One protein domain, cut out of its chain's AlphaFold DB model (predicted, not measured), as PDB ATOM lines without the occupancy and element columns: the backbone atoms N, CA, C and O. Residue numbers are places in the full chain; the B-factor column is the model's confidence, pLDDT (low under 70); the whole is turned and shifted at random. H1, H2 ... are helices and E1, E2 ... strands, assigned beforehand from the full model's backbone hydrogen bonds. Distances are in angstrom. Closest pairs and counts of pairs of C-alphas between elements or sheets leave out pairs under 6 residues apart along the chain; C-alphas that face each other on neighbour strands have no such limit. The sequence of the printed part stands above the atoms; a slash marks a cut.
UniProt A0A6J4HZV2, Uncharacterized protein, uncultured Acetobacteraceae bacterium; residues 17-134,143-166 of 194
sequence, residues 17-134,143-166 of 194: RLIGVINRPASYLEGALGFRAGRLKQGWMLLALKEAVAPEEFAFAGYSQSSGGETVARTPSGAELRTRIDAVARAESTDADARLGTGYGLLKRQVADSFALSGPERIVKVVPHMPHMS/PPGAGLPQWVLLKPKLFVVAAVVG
ATOM      1  N   ARG A  17     190.996 207.389 178.818       95.25
ATOM      2  CA  ARG A  17     192.271 207.772 179.443       95.25
ATOM      3  C   ARG A  17     192.063 208.679 180.651       95.25
ATOM      4  O   ARG A  17     191.232 209.586 180.617       95.25
ATOM      5  N   LEU A  18     192.859 208.465 181.699       94.38
ATOM      6  CA  LEU A  18     192.771 209.183 182.971       94.38
ATOM      7  C   LEU A  18     192.902 210.703 182.804       94.38
ATOM      8  O   LEU A  18     192.166 211.441 183.454       94.38
ATOM      9  N   ILE A  19     193.761 211.179 181.900       92.12
ATOM     10  CA  ILE A  19     193.960 212.605 181.600       92.12
ATOM     11  C   ILE A  19     192.671 213.312 181.154       92.12
ATOM     12  O   ILE A  19     192.488 214.500 181.414       92.12
ATOM     13  N   GLY A  20     191.746 212.579 180.527       90.94
ATOM     14  CA  GLY A  20     190.426 213.087 180.158       90.94
ATOM     15  C   GLY A  20     189.448 213.171 181.331       90.94
ATOM     16  O   GLY A  20     188.431 213.851 181.223       90.94
ATOM     17  N   VAL A  21     189.747 212.493 182.443       92.81
ATOM     18  CA  VAL A  21     188.853 212.330 183.597       92.81
ATOM     19  C   VAL A  21     189.266 213.189 184.793       92.81
ATOM     20  O   VAL A  21     188.407 213.763 185.462       92.81
ATOM     21  N   ILE A  22     190.564 213.285 185.079       90.56
ATOM     22  CA  ILE A  22     191.079 214.035 186.236       90.56
ATOM     23  C   ILE A  22     190.737 215.520 186.150       90.56
ATOM     24  O   ILE A  22     190.763 216.112 185.071       90.56
ATOM     25  N   ASN A  23     190.468 216.139 187.301       87.25
ATOM     26  CA  ASN A  23     190.169 217.571 187.402       87.25
ATOM     27  C   ASN A  23     188.983 218.021 186.538       87.25
ATOM     28  O   ASN A  23     188.917 219.172 186.101       87.25
ATOM     29  N   ARG A  24     188.039 217.111 186.275       89.81
ATOM     30  CA  ARG A  24     186.810 217.421 185.550       89.81
ATOM     31  C   ARG A  24     185.596 217.316 186.471       89.81
ATOM     32  O   ARG A  24     185.484 216.342 187.220       89.81
ATOM     33  N   PRO A  25     184.653 218.269 186.388       90.06
ATOM     34  CA  PRO A  25     183.396 218.159 187.111       90.06
ATOM     35  C   PRO A  25     182.520 217.051 186.514       90.06
ATOM     36  O   PRO A  25     182.582 216.764 185.316       90.06
ATOM     37  N   ALA A  26     181.643 216.475 187.338       91.38
ATOM     38  CA  ALA A  26     180.720 215.411 186.933       91.38
ATOM     39  C   ALA A  26     179.896 215.772 185.682       91.38
ATOM     40  O   ALA A  26     179.761 214.953 184.780       91.38
ATOM     41  N   SER A  27     179.415 217.016 185.578       90.12
ATOM     42  CA  SER A  27     178.654 217.494 184.415       90.12
ATOM     43  C   SER A  27     179.463 217.484 183.116       90.12
ATOM     44  O   SER A  27     178.932 217.150 182.059       90.12
ATOM     45  N   TYR A  28     180.754 217.822 183.187       91.06
ATOM     46  CA  TYR A  28     181.643 217.725 182.034       91.06
ATOM     47  C   TYR A  28     181.832 216.265 181.635       91.06
ATOM     48  O   TYR A  28     181.721 215.944 180.459       91.06
ATOM     49  N   LEU A  29     182.083 215.375 182.600       91.81
ATOM     50  CA  LEU A  29     182.277 213.950 182.329       91.81
ATOM     51  C   LEU A  29     181.027 213.297 181.737       91.81
ATOM     52  O   LEU A  29     181.155 212.464 180.847       91.81
ATOM     53  N   GLU A  30     179.835 213.695 182.179       90.88
ATOM     54  CA  GLU A  30     178.572 213.245 181.591       90.88
ATOM     55  C   GLU A  30     178.504 213.594 180.104       90.88
ATOM     56  O   GLU A  30     178.358 212.705 179.266       90.88
ATOM     57  N   GLY A  31     178.720 214.867 179.765       87.62
ATOM     58  CA  GLY A  31     178.755 215.310 178.375       87.62
ATOM     59  C   GLY A  31     179.925 214.724 177.583       87.62
ATOM     60  O   GLY A  31     179.785 214.437 176.406       87.62
ATOM     61  N   ALA A  32     181.088 214.508 178.189       88.88
ATOM     62  CA  ALA A  32     182.277 214.034 177.485       88.88
ATOM     63  C   ALA A  32     182.269 212.519 177.247       88.88
ATOM     64  O   ALA A  32     182.813 212.061 176.244       88.88
ATOM     65  N   LEU A  33     181.660 211.742 178.145       88.88
ATOM     66  CA  LEU A  33     181.624 210.279 178.083       88.88
ATOM     67  C   LEU A  33     180.293 209.725 177.569       88.88
ATOM     68  O   LEU A  33     180.194 208.512 177.391       88.88
ATOM     69  N   GLY A  34     179.304 210.587 177.330       87.56
ATOM     70  CA  GLY A  34     177.978 210.182 176.877       87.56
ATOM     71  C   GLY A  34     177.165 209.533 177.993       87.56
ATOM     72  O   GLY A  34     176.601 208.463 177.809       87.56
ATOM     73  N   PHE A  35     177.125 210.142 179.180       87.50
ATOM     74  CA  PHE A  35     176.144 209.805 180.214       87.50
ATOM     75  C   PHE A  35     175.029 210.849 180.236       87.50
ATOM     76  O   PHE A  35     175.261 212.031 179.985       87.50
ATOM     77  N   ARG A  36     173.818 210.432 180.618       87.75
ATOM     78  CA  ARG A  36     172.727 211.370 180.910       87.75
ATOM     79  C   ARG A  36     173.161 212.421 181.939       87.75
ATOM     80  O   ARG A  36     173.785 212.089 182.950       87.75
ATOM     81  N   ALA A  37     172.738 213.664 181.720       89.81
ATOM     82  CA  ALA A  37     172.925 214.746 182.678       89.81
ATOM     83  C   ALA A  37     172.394 214.370 184.078       89.81
ATOM     84  O   ALA A  37     171.288 213.841 184.232       89.81
ATOM     85  N   GLY A  38     173.199 214.652 185.102       89.88
ATOM     86  CA  GLY A  38     172.923 214.364 186.508       89.88
ATOM     87  C   GLY A  38     173.178 212.921 186.956       89.88
ATOM     88  O   GLY A  38     173.008 212.634 188.141       89.88
ATOM     89  N   ARG A  39     173.579 212.008 186.064       89.88
ATOM     90  CA  ARG A  39     173.842 210.605 186.412       89.88
ATOM     91  C   ARG A  39     175.073 210.428 187.304       89.88
ATOM     92  O   ARG A  39     175.022 209.644 188.246       89.88
ATOM     93  N   LEU A  40     176.155 211.153 187.031       92.44
ATOM     94  CA  LEU A  40     177.379 211.146 187.837       92.44
ATOM     95  C   LEU A  40     177.251 212.024 189.087       92.44
ATOM     96  O   LEU A  40     177.977 211.810 190.053       92.44
ATOM     97  N   LYS A  41     176.298 212.968 189.121       90.44
ATOM     98  CA  LYS A  41     176.032 213.774 190.327       90.44
ATOM     99  C   LYS A  41     175.643 212.940 191.545       90.44
ATOM    100  O   LYS A  41     175.821 213.429 192.648       90.44
ATOM    101  N   GLN A  42     175.146 211.718 191.365       89.00
ATOM    102  CA  GLN A  42     174.778 210.810 192.464       89.00
ATOM    103  C   GLN A  42     175.962 209.995 193.009       89.00
ATOM    104  O   GLN A  42     175.785 209.104 193.840       89.00
ATOM    105  N   GLY A  43     177.167 210.295 192.535       91.75
ATOM    106  CA  GLY A  43     178.382 209.568 192.855       91.75
ATOM    107  C   GLY A  43     178.726 208.513 191.809       91.75
ATOM    108  O   GLY A  43     177.892 208.057 191.014       91.75
ATOM    109  N   TRP A  44     180.004 208.169 191.776       94.56
ATOM    110  CA  TRP A  44     180.587 207.281 190.783       94.56
ATOM    111  C   TRP A  44     181.932 206.736 191.260       94.56
ATOM    112  O   TRP A  44     182.576 207.294 192.142       94.56
ATOM    113  N   MET A  45     182.380 205.649 190.644       95.25
ATOM    114  CA  MET A  45     183.681 205.044 190.897       95.25
ATOM    115  C   MET A  45     184.605 205.246 189.703       95.25
ATOM    116  O   MET A  45     184.193 205.113 188.545       95.25
ATOM    117  N   LEU A  46     185.874 205.508 189.996       95.81
ATOM    118  CA  LEU A  46     186.952 205.480 189.021       95.81
ATOM    119  C   LEU A  46     187.695 204.156 189.150       95.81
ATOM    120  O   LEU A  46     188.345 203.893 190.162       95.81
ATOM    121  N   LEU A  47     187.620 203.333 188.115       96.94
ATOM    122  CA  LEU A  47     188.337 202.069 188.046       96.94
ATOM    123  C   LEU A  47     189.575 202.248 187.176       96.94
ATOM    124  O   LEU A  47     189.474 202.753 186.061       96.94
ATOM    125  N   ALA A  48     190.734 201.812 187.654       96.62
ATOM    126  CA  ALA A  48     191.992 201.929 186.931       96.62
ATOM    127  C   ALA A  48     192.501 200.551 186.499       96.62
ATOM    128  O   ALA A  48     192.613 199.636 187.317       96.62
ATOM    129  N   LEU A  49     192.784 200.397 185.205       96.75
ATOM    130  CA  LEU A  49     193.133 199.112 184.602       96.75
ATOM    131  C   LEU A  49     194.441 198.562 185.197       96.75
ATOM    132  O   LEU A  49     195.368 199.331 185.483       96.75
ATOM    133  N   LYS A  50     194.505 197.243 185.414       96.44
ATOM    134  CA  LYS A  50     195.665 196.538 185.995       96.44
ATOM    135  C   LYS A  50     196.232 195.424 185.110       96.44
ATOM    136  O   LYS A  50     197.260 194.858 185.454       96.44
ATOM    137  N   GLU A  51     195.598 195.130 183.983       94.31
ATOM    138  CA  GLU A  51     196.030 194.108 183.026       94.31
ATOM    139  C   GLU A  51     196.196 194.734 181.638       94.31
ATOM    140  O   GLU A  51     195.424 195.615 181.261       94.31
ATOM    141  N   ALA A  52     197.166 194.253 180.858       95.50
ATOM    142  CA  ALA A  52     197.288 194.628 179.452       95.50
ATOM    143  C   ALA A  52     196.050 194.182 178.646       95.50
ATOM    144  O   ALA A  52     195.372 193.200 178.983       95.50
ATOM    145  N   VAL A  53     195.762 194.907 177.567       95.38
ATOM    146  CA  VAL A  53     194.640 194.636 176.660       95.38
ATOM    147  C   VAL A  53     195.227 194.322 175.297       95.38
ATOM    148  O   VAL A  53     195.891 195.163 174.701       95.38
ATOM    149  N   ALA A  54     194.983 193.114 174.810       94.81
ATOM    150  CA  ALA A  54     195.408 192.709 173.486       94.81
ATOM    151  C   ALA A  54     194.530 193.368 172.401       94.81
ATOM    152  O   ALA A  54     193.380 193.745 172.669       94.81
ATOM    153  N   PRO A  55     195.034 193.493 171.161       92.38
ATOM    154  CA  PRO A  55     194.302 194.097 170.048       92.38
ATOM    155  C   PRO A  55     192.889 193.530 169.866       92.38
ATOM    156  O   PRO A  55     191.940 194.277 169.655       92.38
ATOM    157  N   GLU A  56     192.703 192.226 170.011       92.25
ATOM    158  CA  GLU A  56     191.424 191.527 169.860       92.25
ATOM    159  C   GLU A  56     190.467 191.671 171.057       92.25
ATOM    160  O   GLU A  56     189.332 191.197 171.008       92.25
ATOM    161  N   GLU A  57     190.896 192.304 172.149       93.88
ATOM    162  CA  GLU A  57     190.122 192.395 173.394       93.88
ATOM    163  C   GLU A  57     189.373 193.715 173.565       93.88
ATOM    164  O   GLU A  57     188.645 193.888 174.545       93.88
ATOM    165  N   PHE A  58     189.504 194.629 172.606       93.75
ATOM    166  CA  PHE A  58     188.727 195.862 172.565       93.75
ATOM    167  C   PHE A  58     188.123 196.115 171.181       93.75
ATOM    168  O   PHE A  58     188.476 195.454 170.211       93.75
ATOM    169  N   ALA A  59     187.250 197.106 171.070       89.12
ATOM    170  CA  ALA A  59     186.755 197.660 169.811       89.12
ATOM    171  C   ALA A  59     186.825 199.191 169.858       89.12
ATOM    172  O   ALA A  59     186.761 199.780 170.946       89.12
ATOM    173  N   PHE A  60     186.955 199.841 168.699       84.50
ATOM    174  CA  PHE A  60     186.832 201.293 168.638       84.50
ATOM    175  C   PHE A  60     185.382 201.704 168.888       84.50
ATOM    176  O   PHE A  60     184.475 201.290 168.170       84.50
ATOM    177  N   ALA A  61     185.179 202.536 169.909       76.62
ATOM    178  CA  ALA A  61     183.918 203.239 170.128       76.62
ATOM    179  C   ALA A  61     183.950 204.668 169.565       76.62
ATOM    180  O   ALA A  61     182.917 205.326 169.527       76.62
ATOM    181  N   GLY A  62     185.123 205.127 169.109       70.50
ATOM    182  CA  GLY A  62     185.324 206.468 168.576       70.50
ATOM    183  C   GLY A  62     185.273 207.536 169.665       70.50
ATOM    184  O   GLY A  62     185.750 207.337 170.785       70.50
ATOM    185  N   TYR A  63     184.709 208.684 169.303       58.88
ATOM    186  CA  TYR A  63     184.327 209.721 170.250       58.88
ATOM    187  C   TYR A  63     182.881 209.483 170.673       58.88
ATOM    188  O   TYR A  63     182.076 208.969 169.899       58.88
ATOM    189  N   SER A  64     182.535 209.909 171.883       53.16
ATOM    190  CA  SER A  64     181.197 209.760 172.461       53.16
ATOM    191  C   SER A  64     180.050 210.332 171.611       53.16
ATOM    192  O   SER A  64     178.907 210.033 171.917       53.16
ATOM    193  N   GLN A  65     180.315 211.058 170.517       47.06
ATOM    194  CA  GLN A  65     179.334 211.550 169.529       47.06
ATOM    195  C   GLN A  65     178.467 210.453 168.879       47.06
ATOM    196  O   GLN A  65     177.468 210.748 168.227       47.06
ATOM    197  N   SER A  66     178.832 209.192 169.078       52.25
ATOM    198  CA  SER A  66     178.121 208.019 168.601       52.25
ATOM    199  C   SER A  66     177.552 207.242 169.788       52.25
ATOM    200  O   SER A  66     178.299 206.534 170.466       52.25
ATOM    201  N   SER A  67     176.241 207.347 170.048       52.56
ATOM    202  CA  SER A  67     175.560 206.490 171.039       52.56
ATOM    203  C   SER A  67     175.900 205.023 170.741       52.56
ATOM    204  O   SER A  67     175.725 204.548 169.620       52.56
ATOM    205  N   GLY A  68     176.511 204.324 171.703       56.75
ATOM    206  CA  GLY A  68     176.919 202.923 171.538       56.75
ATOM    207  C   GLY A  68     178.088 202.651 170.573       56.75
ATOM    208  O   GLY A  68     178.362 201.485 170.287       56.75
ATOM    209  N   GLY A  69     178.797 203.677 170.084       55.56
ATOM    210  CA  GLY A  69     179.859 203.527 169.076       55.56
ATOM    211  C   GLY A  69     179.334 203.303 167.651       55.56
ATOM    212  O   GLY A  69     180.034 202.734 166.807       55.56
ATOM    213  N   GLU A  70     178.092 203.713 167.385       57.25
ATOM    214  CA  GLU A  70     177.446 203.652 166.072       57.25
ATOM    215  C   GLU A  70     177.589 204.977 165.307       57.25
ATOM    216  O   GLU A  70     177.290 206.052 165.820       57.25
ATOM    217  N   THR A  71     178.029 204.910 164.053       56.94
ATOM    218  CA  THR A  71     177.956 206.027 163.107       56.94
ATOM    219  C   THR A  71     176.760 205.846 162.178       56.94
ATOM    220  O   THR A  71     176.355 204.720 161.877       56.94
ATOM    221  N   VAL A  72     176.183 206.957 161.723       57.06
ATOM    222  CA  VAL A  72     175.119 206.954 160.717       57.06
ATOM    223  C   VAL A  72     175.768 207.154 159.352       57.06
ATOM    224  O   VAL A  72     176.243 208.241 159.032       57.06
ATOM    225  N   ALA A  73     175.792 206.103 158.537       52.88
ATOM    226  CA  ALA A  73     176.189 206.195 157.140       52.88
ATOM    227  C   ALA A  73     174.948 206.469 156.285       52.88
ATOM    228  O   ALA A  73     173.990 205.692 156.299       52.88
ATOM    229  N   ARG A  74     174.952 207.563 155.517       49.75
ATOM    230  CA  ARG A  74     173.904 207.824 154.525       49.75
ATOM    231  C   ARG A  74     174.276 207.133 153.216       49.75
ATOM    232  O   ARG A  74     175.306 207.427 152.617       49.75
ATOM    233  N   THR A  75     173.437 206.202 152.781       55.91
ATOM    234  CA  THR A  75     173.582 205.523 151.486       55.91
ATOM    235  C   THR A  75     173.351 206.500 150.322       55.91
ATOM    236  O   THR A  75     172.664 207.508 150.508       55.91
ATOM    237  N   PRO A  76     173.828 206.201 149.095       45.31
ATOM    238  CA  PRO A  76     173.504 206.995 147.902       45.31
ATOM    239  C   PRO A  76     171.993 207.131 147.642       45.31
ATOM    240  O   PRO A  76     171.551 208.117 147.063       45.31
ATOM    241  N   SER A  77     171.191 206.172 148.120       64.44
ATOM    242  CA  SER A  77     169.720 206.194 148.101       64.44
ATOM    243  C   SER A  77     169.075 207.082 149.176       64.44
ATOM    244  O   SER A  77     167.854 207.155 149.251       64.44
ATOM    245  N   GLY A  78     169.862 207.721 150.045       58.75
ATOM    246  CA  GLY A  78     169.373 208.568 151.136       58.75
ATOM    247  C   GLY A  78     168.961 207.821 152.409       58.75
ATOM    248  O   GLY A  78     168.700 208.470 153.419       58.75
ATOM    249  N   ALA A  79     168.948 206.484 152.407       58.66
ATOM    250  CA  ALA A  79     168.675 205.684 153.601       58.66
ATOM    251  C   ALA A  79     169.833 205.777 154.608       58.66
ATOM    252  O   ALA A  79     171.004 205.706 154.219       58.66
ATOM    253  N   GLU A  80     169.495 205.913 155.887       60.12
ATOM    254  CA  GLU A  80     170.439 205.962 157.003       60.12
ATOM    255  C   GLU A  80     170.685 204.551 157.543       60.12
ATOM    256  O   GLU A  80     169.763 203.880 158.005       60.12
ATOM    257  N   LEU A  81     171.936 204.094 157.479       56.31
ATOM    258  CA  LEU A  81     172.374 202.838 158.077       56.31
ATOM    259  C   LEU A  81     173.195 203.141 159.331       56.31
ATOM    260  O   LEU A  81     174.206 203.841 159.262       56.31
ATOM    261  N   ARG A  82     172.780 202.591 160.475       57.94
ATOM    262  CA  ARG A  82     173.596 202.603 161.693       57.94
ATOM    263  C   ARG A  82     174.637 201.493 161.596       57.94
ATOM    264  O   ARG A  82     174.286 200.317 161.525       57.94
ATOM    265  N   THR A  83     175.910 201.866 161.607       62.59
ATOM    266  CA  THR A  83     177.034 200.927 161.518       62.59
ATOM    267  C   THR A  83     177.998 201.202 162.659       62.59
ATOM    268  O   THR A  83     178.300 202.353 162.960       62.59
ATOM    269  N   ARG A  84     178.530 200.162 163.307       67.56
ATOM    270  CA  ARG A  84     179.587 200.358 164.311       67.56
ATOM    271  C   ARG A  84     180.828 200.954 163.657       67.56
ATOM    272  O   ARG A  84     181.260 200.459 162.619       67.56
ATOM    273  N   ILE A  85     181.442 201.944 164.300       69.00
ATOM    274  CA  ILE A  85     182.681 202.587 163.823       69.00
ATOM    275  C   ILE A  85     183.761 201.538 163.518       69.00
ATOM    276  O   ILE A  85     184.423 201.589 162.486       69.00
ATOM    277  N   ASP A  86     183.866 200.530 164.380       69.12
ATOM    278  CA  ASP A  86     184.797 199.413 164.231       69.12
ATOM    279  C   ASP A  86     184.557 198.577 162.958       69.12
ATOM    280  O   ASP A  86     185.499 198.100 162.330       69.12
ATOM    281  N   ALA A  87     183.294 198.427 162.546       70.38
ATOM    282  CA  ALA A  87     182.930 197.704 161.330       70.38
ATOM    283  C   ALA A  87     183.257 198.513 160.067       70.38
ATOM    284  O   ALA A  87     183.693 197.925 159.082       70.38
ATOM    285  N   VAL A  88     183.107 199.842 160.113       70.00
ATOM    286  CA  VAL A  88     183.529 200.735 159.020       70.00
ATOM    287  C   VAL A  88     185.045 200.667 158.844       70.00
ATOM    288  O   VAL A  88     185.517 200.344 157.760       70.00
ATOM    289  N   ALA A  89     185.803 200.846 159.930       69.19
ATOM    290  CA  ALA A  89     187.265 200.788 159.892       69.19
ATOM    291  C   ALA A  89     187.790 199.420 159.417       69.19
ATOM    292  O   ALA A  89     188.814 199.333 158.743       69.19
ATOM    293  N   ARG A  90     187.077 198.334 159.745       72.44
ATOM    294  CA  ARG A  90     187.393 196.996 159.240       72.44
ATOM    295  C   ARG A  90     187.070 196.834 157.754       72.44
ATOM    296  O   ARG A  90     187.841 196.181 157.062       72.44
ATOM    297  N   ALA A  91     185.954 197.387 157.278       71.06
ATOM    298  CA  ALA A  91     185.531 197.296 155.880       71.06
ATOM    299  C   ALA A  91     186.451 198.070 154.921       71.06
ATOM    300  O   ALA A  91     186.559 197.708 153.754       71.06
ATOM    301  N   GLU A  92     187.138 199.101 155.416       72.12
ATOM    302  CA  GLU A  92     188.161 199.835 154.663       72.12
ATOM    303  C   GLU A  92     189.496 199.076 154.560       72.12
ATOM    304  O   GLU A  92     190.346 199.427 153.743       72.12
ATOM    305  N   SER A  93     189.696 198.023 155.362       73.44
ATOM    306  CA  SER A  93     190.910 197.207 155.326       73.44
ATOM    307  C   SER A  93     190.849 196.207 154.173       73.44
ATOM    308  O   SER A  93     189.898 195.434 154.060       73.44
ATOM    309  N   THR A  94     191.890 196.163 153.343       77.75
ATOM    310  CA  THR A  94     191.960 195.209 152.227       77.75
ATOM    311  C   THR A  94     192.379 193.806 152.693       77.75
ATOM    312  O   THR A  94     192.972 193.632 153.761       77.75
ATOM    313  N   ASP A  95     192.146 192.784 151.865       73.19
ATOM    314  CA  ASP A  95     192.666 191.427 152.112       73.19
ATOM    315  C   ASP A  95     194.202 191.392 152.169       73.19
ATOM    316  O   ASP A  95     194.794 190.603 152.913       73.19
ATOM    317  N   ALA A  96     194.860 192.258 151.392       67.50
ATOM    318  CA  ALA A  96     196.305 192.435 151.452       67.50
ATOM    319  C   ALA A  96     196.730 192.980 152.823       67.50
ATOM    320  O   ALA A  96     197.687 192.469 153.406       67.50
ATOM    321  N   ASP A  97     195.972 193.929 153.384       73.25
ATOM    322  CA  ASP A  97     196.250 194.469 154.713       73.25
ATOM    323  C   ASP A  97     196.127 193.421 155.812       73.25
ATOM    324  O   ASP A  97     196.983 193.327 156.692       73.25
ATOM    325  N   ALA A  98     195.094 192.582 155.737       69.56
ATOM    326  CA  ALA A  98     194.906 191.497 156.688       69.56
ATOM    327  C   ALA A  98     196.086 190.507 156.668       69.56
ATOM    328  O   ALA A  98     196.543 190.076 157.727       69.56
ATOM    329  N   ARG A  99     196.615 190.180 155.478       69.44
ATOM    330  CA  ARG A  99     197.758 189.260 155.316       69.44
ATOM    331  C   ARG A  99     199.080 189.860 155.778       69.44
ATOM    332  O   ARG A  99     199.889 189.153 156.370       69.44
ATOM    333  N   LEU A 100     199.302 191.143 155.506       72.38
ATOM    334  CA  LEU A 100     200.528 191.851 155.884       72.38
ATOM    335  C   LEU A 100     200.486 192.369 157.326       72.38
ATOM    336  O   LEU A 100     201.489 192.855 157.847       72.38
ATOM    337  N   GLY A 101     199.334 192.257 157.991       72.69
ATOM    338  CA  GLY A 101     199.126 192.811 159.318       72.69
ATOM    339  C   GLY A 101     199.128 194.340 159.337       72.69
ATOM    340  O   GLY A 101     199.427 194.904 160.387       72.69
ATOM    341  N   THR A 102     198.826 194.982 158.206       75.44
ATOM    342  CA  THR A 102     198.690 196.434 158.031       75.44
ATOM    343  C   THR A 102     197.222 196.859 158.198       75.44
ATOM    344  O   THR A 102     196.411 196.116 158.764       75.44
ATOM    345  N   GLY A 103     196.878 198.090 157.805       80.44
ATOM    346  CA  GLY A 103     195.511 198.610 157.886       80.44
ATOM    347  C   GLY A 103     194.929 198.558 159.301       80.44
ATOM    348  O   GLY A 103     195.574 198.943 160.282       80.44
ATOM    349  N   TYR A 104     193.707 198.038 159.419       79.44
ATOM    350  CA  TYR A 104     192.977 197.968 160.685       79.44
ATOM    351  C   TYR A 104     193.707 197.133 161.757       79.44
ATOM    352  O   TYR A 104     193.724 197.495 162.935       79.44
ATOM    353  N   GLY A 105     194.377 196.045 161.359       81.38
ATOM    354  CA  GLY A 105     195.118 195.181 162.284       81.38
ATOM    355  C   GLY A 105     196.345 195.858 162.905       81.38
ATOM    356  O   GLY A 105     196.642 195.630 164.082       81.38
ATOM    357  N   LEU A 106     197.039 196.707 162.138       83.19
ATOM    358  CA  LEU A 106     198.155 197.517 162.637       83.19
ATOM    359  C   LEU A 106     197.662 198.627 163.562       83.19
ATOM    360  O   LEU A 106     198.218 198.807 164.641       83.19
ATOM    361  N   LEU A 107     196.585 199.316 163.178       85.44
ATOM    362  CA  LEU A 107     195.982 200.370 163.992       85.44
ATOM    363  C   LEU A 107     195.554 199.838 165.368       85.44
ATOM    364  O   LEU A 107     195.840 200.444 166.399       85.44
ATOM    365  N   LYS A 108     194.910 198.667 165.401       88.50
ATOM    366  CA  LYS A 108     194.502 198.002 166.645       88.50
ATOM    367  C   LYS A 108     195.691 197.656 167.541       88.50
ATOM    368  O   LYS A 108     195.583 197.829 168.752       88.50
ATOM    369  N   ARG A 109     196.806 197.210 166.954       89.38
ATOM    370  CA  ARG A 109     198.068 196.963 167.672       89.38
ATOM    371  C   ARG A 109     198.656 198.242 168.248       89.38
ATOM    372  O   ARG A 109     198.828 198.317 169.453       89.38
ATOM    373  N   GLN A 110     198.832 199.274 167.430       91.06
ATOM    374  CA  GLN A 110     199.367 200.562 167.884       91.06
ATOM    375  C   GLN A 110     198.540 201.172 169.021       91.06
ATOM    376  O   GLN A 110     199.085 201.733 169.971       91.06
ATOM    377  N   VAL A 111     197.214 201.048 168.952       91.00
ATOM    378  CA  VAL A 111     196.332 201.529 170.017       91.00
ATOM    379  C   VAL A 111     196.453 200.672 171.274       91.00
ATOM    380  O   VAL A 111     196.567 201.250 172.353       91.00
ATOM    381  N   ALA A 112     196.487 199.339 171.154       92.88
ATOM    382  CA  ALA A 112     196.739 198.442 172.287       92.88
ATOM    383  C   ALA A 112     198.065 198.781 172.986       92.88
ATOM    384  O   ALA A 112     198.093 198.944 174.202       92.88
ATOM    385  N   ASP A 113     199.131 198.975 172.210       92.12
ATOM    386  CA  ASP A 113     200.466 199.312 172.709       92.12
ATOM    387  C   ASP A 113     200.496 200.693 173.389       92.12
ATOM    388  O   ASP A 113     201.299 200.938 174.286       92.12
ATOM    389  N   SER A 114     199.588 201.600 173.005       92.50
ATOM    390  CA  SER A 114     199.439 202.915 173.642       92.50
ATOM    391  C   SER A 114     198.716 202.879 174.994       92.50
ATOM    392  O   SER A 114     198.668 203.896 175.690       92.50
ATOM    393  N   PHE A 115     198.097 201.755 175.372       94.56
ATOM    394  CA  PHE A 115     197.342 201.662 176.616       94.56
ATOM    395  C   PHE A 115     198.283 201.577 177.816       94.56
ATOM    396  O   PHE A 115     198.818 200.524 178.159       94.56
ATOM    397  N   ALA A 116     198.442 202.705 178.502       92.94
ATOM    398  CA  ALA A 116     199.238 202.775 179.713       92.94
ATOM    399  C   ALA A 116     198.495 202.175 180.923       92.94
ATOM    400  O   ALA A 116     197.285 202.352 181.103       92.94
ATOM    401  N   LEU A 117     199.247 201.511 181.804       92.94
ATOM    402  CA  LEU A 117     198.764 201.026 183.107       92.94
ATOM    403  C   LEU A 117     199.113 201.975 184.266       92.94
ATOM    404  O   LEU A 117     198.761 201.712 185.414       92.94
ATOM    405  N   SER A 118     199.785 203.090 183.985       91.12
ATOM    406  CA  SER A 118     200.212 204.091 184.963       91.12
ATOM    407  C   SER A 118     200.262 205.490 184.334       91.12
ATOM    408  O   SER A 118     200.121 205.647 183.122       91.12
ATOM    409  N   GLY A 119     200.420 206.516 185.174       89.56
ATOM    410  CA  GLY A 119     200.513 207.911 184.736       89.56
ATOM    411  C   GLY A 119     199.201 208.510 184.200       89.56
ATOM    412  O   GLY A 119     198.137 207.898 184.312       89.56
ATOM    413  N   PRO A 120     199.253 209.730 183.631       89.25
ATOM    414  CA  PRO A 120     198.074 210.440 183.126       89.25
ATOM    415  C   PRO A 120     197.384 209.744 181.945       89.25
ATOM    416  O   PRO A 120     196.173 209.834 181.798       89.25
ATOM    417  N   GLU A 121     198.123 208.999 181.123       91.75
ATOM    418  CA  GLU A 121     197.559 208.262 179.981       91.75
ATOM    419  C   GLU A 121     196.921 206.922 180.386       91.75
ATOM    420  O   GLU A 121     196.436 206.181 179.529       91.75
ATOM    421  N   ARG A 122     196.909 206.593 181.688       95.69
ATOM    422  CA  ARG A 122     196.399 205.318 182.194       95.69
ATOM    423  C   ARG A 122     194.967 205.055 181.744       95.69
ATOM    424  O   ARG A 122     194.108 205.933 181.841       95.69
ATOM    425  N   ILE A 123     194.688 203.817 181.345       96.75
ATOM    426  CA  ILE A 123     193.329 203.388 181.020       96.75
ATOM    427  C   ILE A 123     192.465 203.279 182.275       96.75
ATOM    428  O   ILE A 123     192.824 202.630 183.263       96.75
ATOM    429  N   VAL A 124     191.291 203.900 182.205       97.00
ATOM    430  CA  VAL A 124     190.311 203.949 183.286       97.00
ATOM    431  C   VAL A 124     188.894 203.708 182.786       97.00
ATOM    432  O   VAL A 124     188.586 203.858 181.602       97.00
ATOM    433  N   LYS A 125     188.011 203.365 183.719       96.19
ATOM    434  CA  LYS A 125     186.572 203.229 183.518       96.19
ATOM    435  C   LYS A 125     185.841 204.058 184.571       96.19
ATOM    436  O   LYS A 125     186.124 203.942 185.760       96.19
ATOM    437  N   VAL A 126     184.894 204.875 184.120       95.06
ATOM    438  CA  VAL A 126     183.981 205.635 184.985       95.06
ATOM    439  C   VAL A 126     182.707 204.815 185.164       95.06
ATOM    440  O   VAL A 126     182.070 204.440 184.178       95.06
ATOM    441  N   VAL A 127     182.348 204.518 186.411       94.06
ATOM    442  CA  VAL A 127     181.176 203.703 186.754       94.06
ATOM    443  C   VAL A 127     180.217 204.523 187.614       94.06
ATOM    444  O   VAL A 127     180.513 204.747 188.786       94.06
ATOM    445  N   PRO A 128     179.073 204.980 187.078       93.44
ATOM    446  CA  PRO A 128     178.059 205.655 187.884       93.44
ATOM    447  C   PRO A 128     177.524 204.736 188.990       93.44
ATOM    448  O   PRO A 128     177.311 203.550 188.742       93.44
ATOM    449  N   HIS A 129     177.232 205.276 190.177       91.44
ATOM    450  CA  HIS A 129     176.505 204.520 191.207       91.44
ATOM    451  C   HIS A 129     175.068 204.209 190.775       91.44
ATOM    452  O   HIS A 129     174.537 203.150 191.102       91.44
ATOM    453  N   MET A 130     174.442 205.121 190.020       84.00
ATOM    454  CA  MET A 130     173.112 204.889 189.467       84.00
ATOM    455  C   MET A 130     173.161 203.755 188.423       84.00
ATOM    456  O   MET A 130     173.823 203.910 187.382       84.00
ATOM    457  N   PRO A 131     172.419 202.652 188.637       80.69
ATOM    458  CA  PRO A 131     172.372 201.551 187.687       80.69
ATOM    459  C   PRO A 131     171.698 201.968 186.374       80.69
ATOM    460  O   PRO A 131     171.037 203.000 186.271       80.69
ATOM    461  N   HIS A 132     171.886 201.152 185.338       79.25
ATOM    462  CA  HIS A 132     171.125 201.282 184.098       79.25
ATOM    463  C   HIS A 132     169.622 201.133 184.379       79.25
ATOM    464  O   HIS A 132     169.209 200.218 185.090       79.25
ATOM    465  N   MET A 133     168.809 202.027 183.819       78.69
ATOM    466  CA  MET A 133     167.358 202.029 183.993       78.69
ATOM    467  C   MET A 133     166.711 201.346 182.789       78.69
ATOM    468  O   MET A 133     166.575 201.963 181.742       78.69
ATOM    469  N   SER A 134     166.281 200.090 182.912       77.25
ATOM    470  CA  SER A 134     165.706 199.335 181.780       77.25
ATOM    471  C   SER A 134     164.462 199.986 181.158       77.25
ATOM    472  O   SER A 134     164.183 199.778 179.983       77.25
ATOM    473  N   PRO A 143     173.441 209.699 175.785       69.81
ATOM    474  CA  PRO A 143     173.398 210.626 174.666       69.81
ATOM    475  C   PRO A 143     174.780 210.750 174.003       69.81
ATOM    476  O   PRO A 143     175.801 210.530 174.666       69.81
ATOM    477  N   PRO A 144     174.835 211.174 172.728       65.31
ATOM    478  CA  PRO A 144     176.076 211.573 172.080       65.31
ATOM    479  C   PRO A 144     176.877 212.561 172.940       65.31
ATOM    480  O   PRO A 144     176.395 213.642 173.275       65.31
ATOM    481  N   GLY A 145     178.093 212.189 173.318       60.75
ATOM    482  CA  GLY A 145     179.027 213.034 174.045       60.75
ATOM    483  C   GLY A 145     180.004 213.824 173.165       60.75
ATOM    484  O   GLY A 145     179.983 213.752 171.941       60.75
ATOM    485  N   ALA A 146     180.867 214.617 173.806       60.78
ATOM    486  CA  ALA A 146     181.539 215.760 173.187       60.78
ATOM    487  C   ALA A 146     183.073 215.663 173.004       60.78
ATOM    488  O   ALA A 146     183.691 216.692 172.743       60.78
ATOM    489  N   GLY A 147     183.711 214.480 173.087       71.19
ATOM    490  CA  GLY A 147     185.067 214.341 172.511       71.19
ATOM    491  C   GLY A 147     186.180 213.681 173.328       71.19
ATOM    492  O   GLY A 147     187.348 213.912 173.018       71.19
ATOM    493  N   LEU A 148     185.880 212.831 174.316       84.88
ATOM    494  CA  LEU A 148     186.917 211.939 174.852       84.88
ATOM    495  C   LEU A 148     187.017 210.662 174.007       84.88
ATOM    496  O   LEU A 148     185.981 210.057 173.721       84.88
ATOM    497  N   PRO A 149     188.235 210.225 173.628       87.69
ATOM    498  CA  PRO A 149     188.429 208.920 173.016       87.69
ATOM    499  C   PRO A 149     187.920 207.809 173.932       87.69
ATOM    500  O   PRO A 149     188.245 207.769 175.128       87.69
ATOM    501  N   GLN A 150     187.135 206.900 173.362       89.88
ATOM    502  CA  GLN A 150     186.602 205.744 174.061       89.88
ATOM    503  C   GLN A 150     186.860 204.455 173.285       89.88
ATOM    504  O   GLN A 150     186.814 204.388 172.053       89.88
ATOM    505  N   TRP A 151     187.071 203.390 174.048       92.69
ATOM    506  CA  TRP A 151     187.172 202.026 173.542       92.69
ATOM    507  C   TRP A 151     186.249 201.127 174.346       92.69
ATOM    508  O   TRP A 151     185.979 201.390 175.516       92.69
ATOM    509  N   VAL A 152     185.770 200.051 173.730       92.75
ATOM    510  CA  VAL A 152     184.932 199.059 174.410       92.75
ATOM    511  C   VAL A 152     185.765 197.824 174.674       92.75
ATOM    512  O   VAL A 152     186.177 197.165 173.726       92.75
ATOM    513  N   LEU A 153     185.981 197.469 175.939       93.38
ATOM    514  CA  LEU A 153     186.524 196.164 176.301       93.38
ATOM    515  C   LEU A 153     185.499 195.069 175.997       93.38
ATOM    516  O   LEU A 153     184.382 195.083 176.524       93.38
ATOM    517  N   LEU A 154     185.901 194.109 175.167       91.94
ATOM    518  CA  LEU A 154     185.083 192.971 174.741       91.94
ATOM    519  C   LEU A 154     185.099 191.840 175.774       91.94
ATOM    520  O   LEU A 154     184.121 191.100 175.904       91.94
ATOM    521  N   LYS A 155     186.188 191.733 176.544       92.69
ATOM    522  CA  LYS A 155     186.365 190.762 177.630       92.69
ATOM    523  C   LYS A 155     186.544 191.482 178.972       92.69
ATOM    524  O   LYS A 155     187.117 192.571 178.988       92.69
ATOM    525  N   PRO A 156     186.080 190.901 180.095       96.56
ATOM    526  CA  PRO A 156     186.361 191.451 181.414       96.56
ATOM    527  C   PRO A 156     187.863 191.510 181.705       96.56
ATOM    528  O   PRO A 156     188.567 190.516 181.526       96.56
ATOM    529  N   LYS A 157     188.329 192.655 182.202       97.69
ATOM    530  CA  LYS A 157     189.707 192.898 182.647       97.69
ATOM    531  C   LYS A 157     189.742 193.262 184.118       97.69
ATOM    532  O   LYS A 157     188.739 193.721 184.661       97.69
ATOM    533  N   LEU A 158     190.881 193.035 184.762       97.75
ATOM    534  CA  LEU A 158     191.083 193.412 186.155       97.75
ATOM    535  C   LEU A 158     191.327 194.919 186.289       97.75
ATOM    536  O   LEU A 158     192.200 195.496 185.635       97.75
ATOM    537  N   PHE A 159     190.583 195.534 187.198       97.50
ATOM    538  CA  PHE A 159     190.740 196.915 187.622       97.50
ATOM    539  C   PHE A 159     190.950 196.979 189.130       97.50
ATOM    540  O   PHE A 159     190.530 196.084 189.863       97.50
ATOM    541  N   VAL A 160     191.549 198.077 189.579       96.50
ATOM    542  CA  VAL A 160     191.503 198.520 190.974       96.50
ATOM    543  C   VAL A 160     190.557 199.713 191.092       96.50
ATOM    544  O   VAL A 160     190.546 200.580 190.213       96.50
ATOM    545  N   VAL A 161     189.773 199.782 192.164       96.06
ATOM    546  CA  VAL A 161     188.981 200.969 192.504       96.06
ATOM    547  C   VAL A 161     189.942 202.062 192.960       96.06
ATOM    548  O   VAL A 161     190.489 202.013 194.060       96.06
ATOM    549  N   ALA A 162     190.191 203.035 192.088       93.56
ATOM    550  CA  ALA A 162     191.125 204.127 192.340       93.56
ATOM    551  C   ALA A 162     190.482 205.275 193.126       93.56
ATOM    552  O   ALA A 162     191.169 205.959 193.880       93.56
ATOM    553  N   ALA A 163     189.175 205.486 192.952       93.19
ATOM    554  CA  ALA A 163     188.409 206.463 193.713       93.19
ATOM    555  C   ALA A 163     186.935 206.059 193.795       93.19
ATOM    556  O   ALA A 163     186.381 205.507 192.842       93.19
ATOM    557  N   VAL A 164     186.306 206.408 194.914       92.94
ATOM    558  CA  VAL A 164     184.850 206.469 195.072       92.94
ATOM    559  C   VAL A 164     184.519 207.941 195.278       92.94
ATOM    560  O   VAL A 164     185.000 208.549 196.228       92.94
ATOM    561  N   VAL A 165     183.777 208.524 194.345       91.25
ATOM    562  CA  VAL A 165     183.452 209.951 194.318       91.25
ATOM    563  C   VAL A 165     182.016 210.120 194.787       91.25
ATOM    564  O   VAL A 165     181.102 209.490 194.243       91.25
ATOM    565  N   GLY A 166     181.827 210.941 195.816       89.12
ATOM    566  CA  GLY A 166     180.533 211.215 196.413       89.12
ATOM    567  C   GLY A 166     179.621 212.063 195.529       89.12
ATOM    568  O   GLY A 166     179.963 212.501 194.427       89.12
TER     569      GLY A 166
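AT A GLANCE: This is residues 17 to 134 and 143 to 166 of the 194 residues of an uncharacterized protein of uncultured Acetobacteraceae bacterium (UniProt A0A6J4HZV2). A four-stranded sheet, E2, E6, E1 and E5, curls round like part of a barrel that stays open between E2 and E5; its long strand E6 bends sharply, joining E2 to the other two strands, and H1 lies over E5. Beyond E2 a second part reaches away from the sheet: the hairpin E3 and E4, then three helices in succession, H2 beside E2, H3 at the far end, and H4 leading back toward the sheet. The 142 residues printed have four named helices and six named strands, in the order H1 E1 E2 E3 E4 H2 H3 H4 E5 E6; both sheets are antiparallel and the class is mixed, helices and strands. The whole is compact, with a radius of gyration of the C-alphas of 16.7 A and spans of 50 by 38 by 26 A.

HOW THE PARTS SIT: H1, residues 26 to 33, is on the sheet of E2, residues 58 to 63, E6, residues 149 to 165, E1, residues 44 to 49, and E5, residues 123 to 128, in that order. H1 lies over E5 at a height over the sheet of 7.8 A and runs across the strands, at 66 degrees to E5 on the local plane. Its closest C-alphas to E6 are those of Leu 33 and Gln 150, 7.8 A. E1 is an inner strand, antiparallel to E5, with N 47 and O 125 at 2.9 A, and antiparallel to E6, with N 46 and O 163 at 2.9 A. E2 is an edge strand, antiparallel to E6, with N 59 and O 152 at 2.9 A. The pairing of E6 is staggered: its residues 149 to 153 pair with E2 and its residues 159 to 165 with E1, and it bends by 127 degrees at residue 155. The edge strands E2 and E5 are apart. E3, residues 70 to 74, and E4, residues 80 to 84, form a hairpin with N 71 and O 83 at 2.8 A. H2, residues 85 to 91, stands at the level of the four-stranded sheet, beside its strands; the closest C-alphas of H2 and E2 are those of Asp 86 and Phe 60, 5.2 A. H3, residues 95 to 100, is not on that sheet, and it touches H4, residues 103 to 113, only at the corner by their link, closest at the C-alphas of Asp 97 and Gly 103, 5.3 A. H4 only grazes the sheet, with its residues 108 to 112. H2 and H4 are close but not clearly touching, the C-alphas of Arg 90 and Tyr 104 being 5.8 A apart, at a steep tilt of 43 degrees, opposite ways. In H1, H2, H3 and H4 every O i to N i+4 pair is within hydrogen-bond range.

IN THESE COORDINATES: H1 begins at C-alpha 26, at (180.720, 215.411, 186.933), and is 10.3 A long. E1 measures 16.2 A, E2 14.7 A, E3 12.8 A and E4 13.0 A from first to last C-alpha. H2 measures 10.0 A, H3 8.7 A and H4 15.6 A; H4 ends at C-alpha 113, at (200.466, 199.312, 172.709). E5 measures 16.9 A. E6, 17 residues, measures 21.9 A and ends at C-alpha 165, at (183.452, 209.951, 194.318).

THE WHOLE: The two C-alphas farthest apart are those of Ala 96 and Gly 166, 51.2 A. Residues 135 to 142 are not printed, and C-alphas 134 and 143 are 15.4 A apart across this cut, in the link from E5 to E6. Of the links that are printed whole, none is long. The mean pLDDT of the printed part is 82.1; 32 residues are under 70, namely residues 63 to 86, 89, 96, 98 to 99 and 143 to 146.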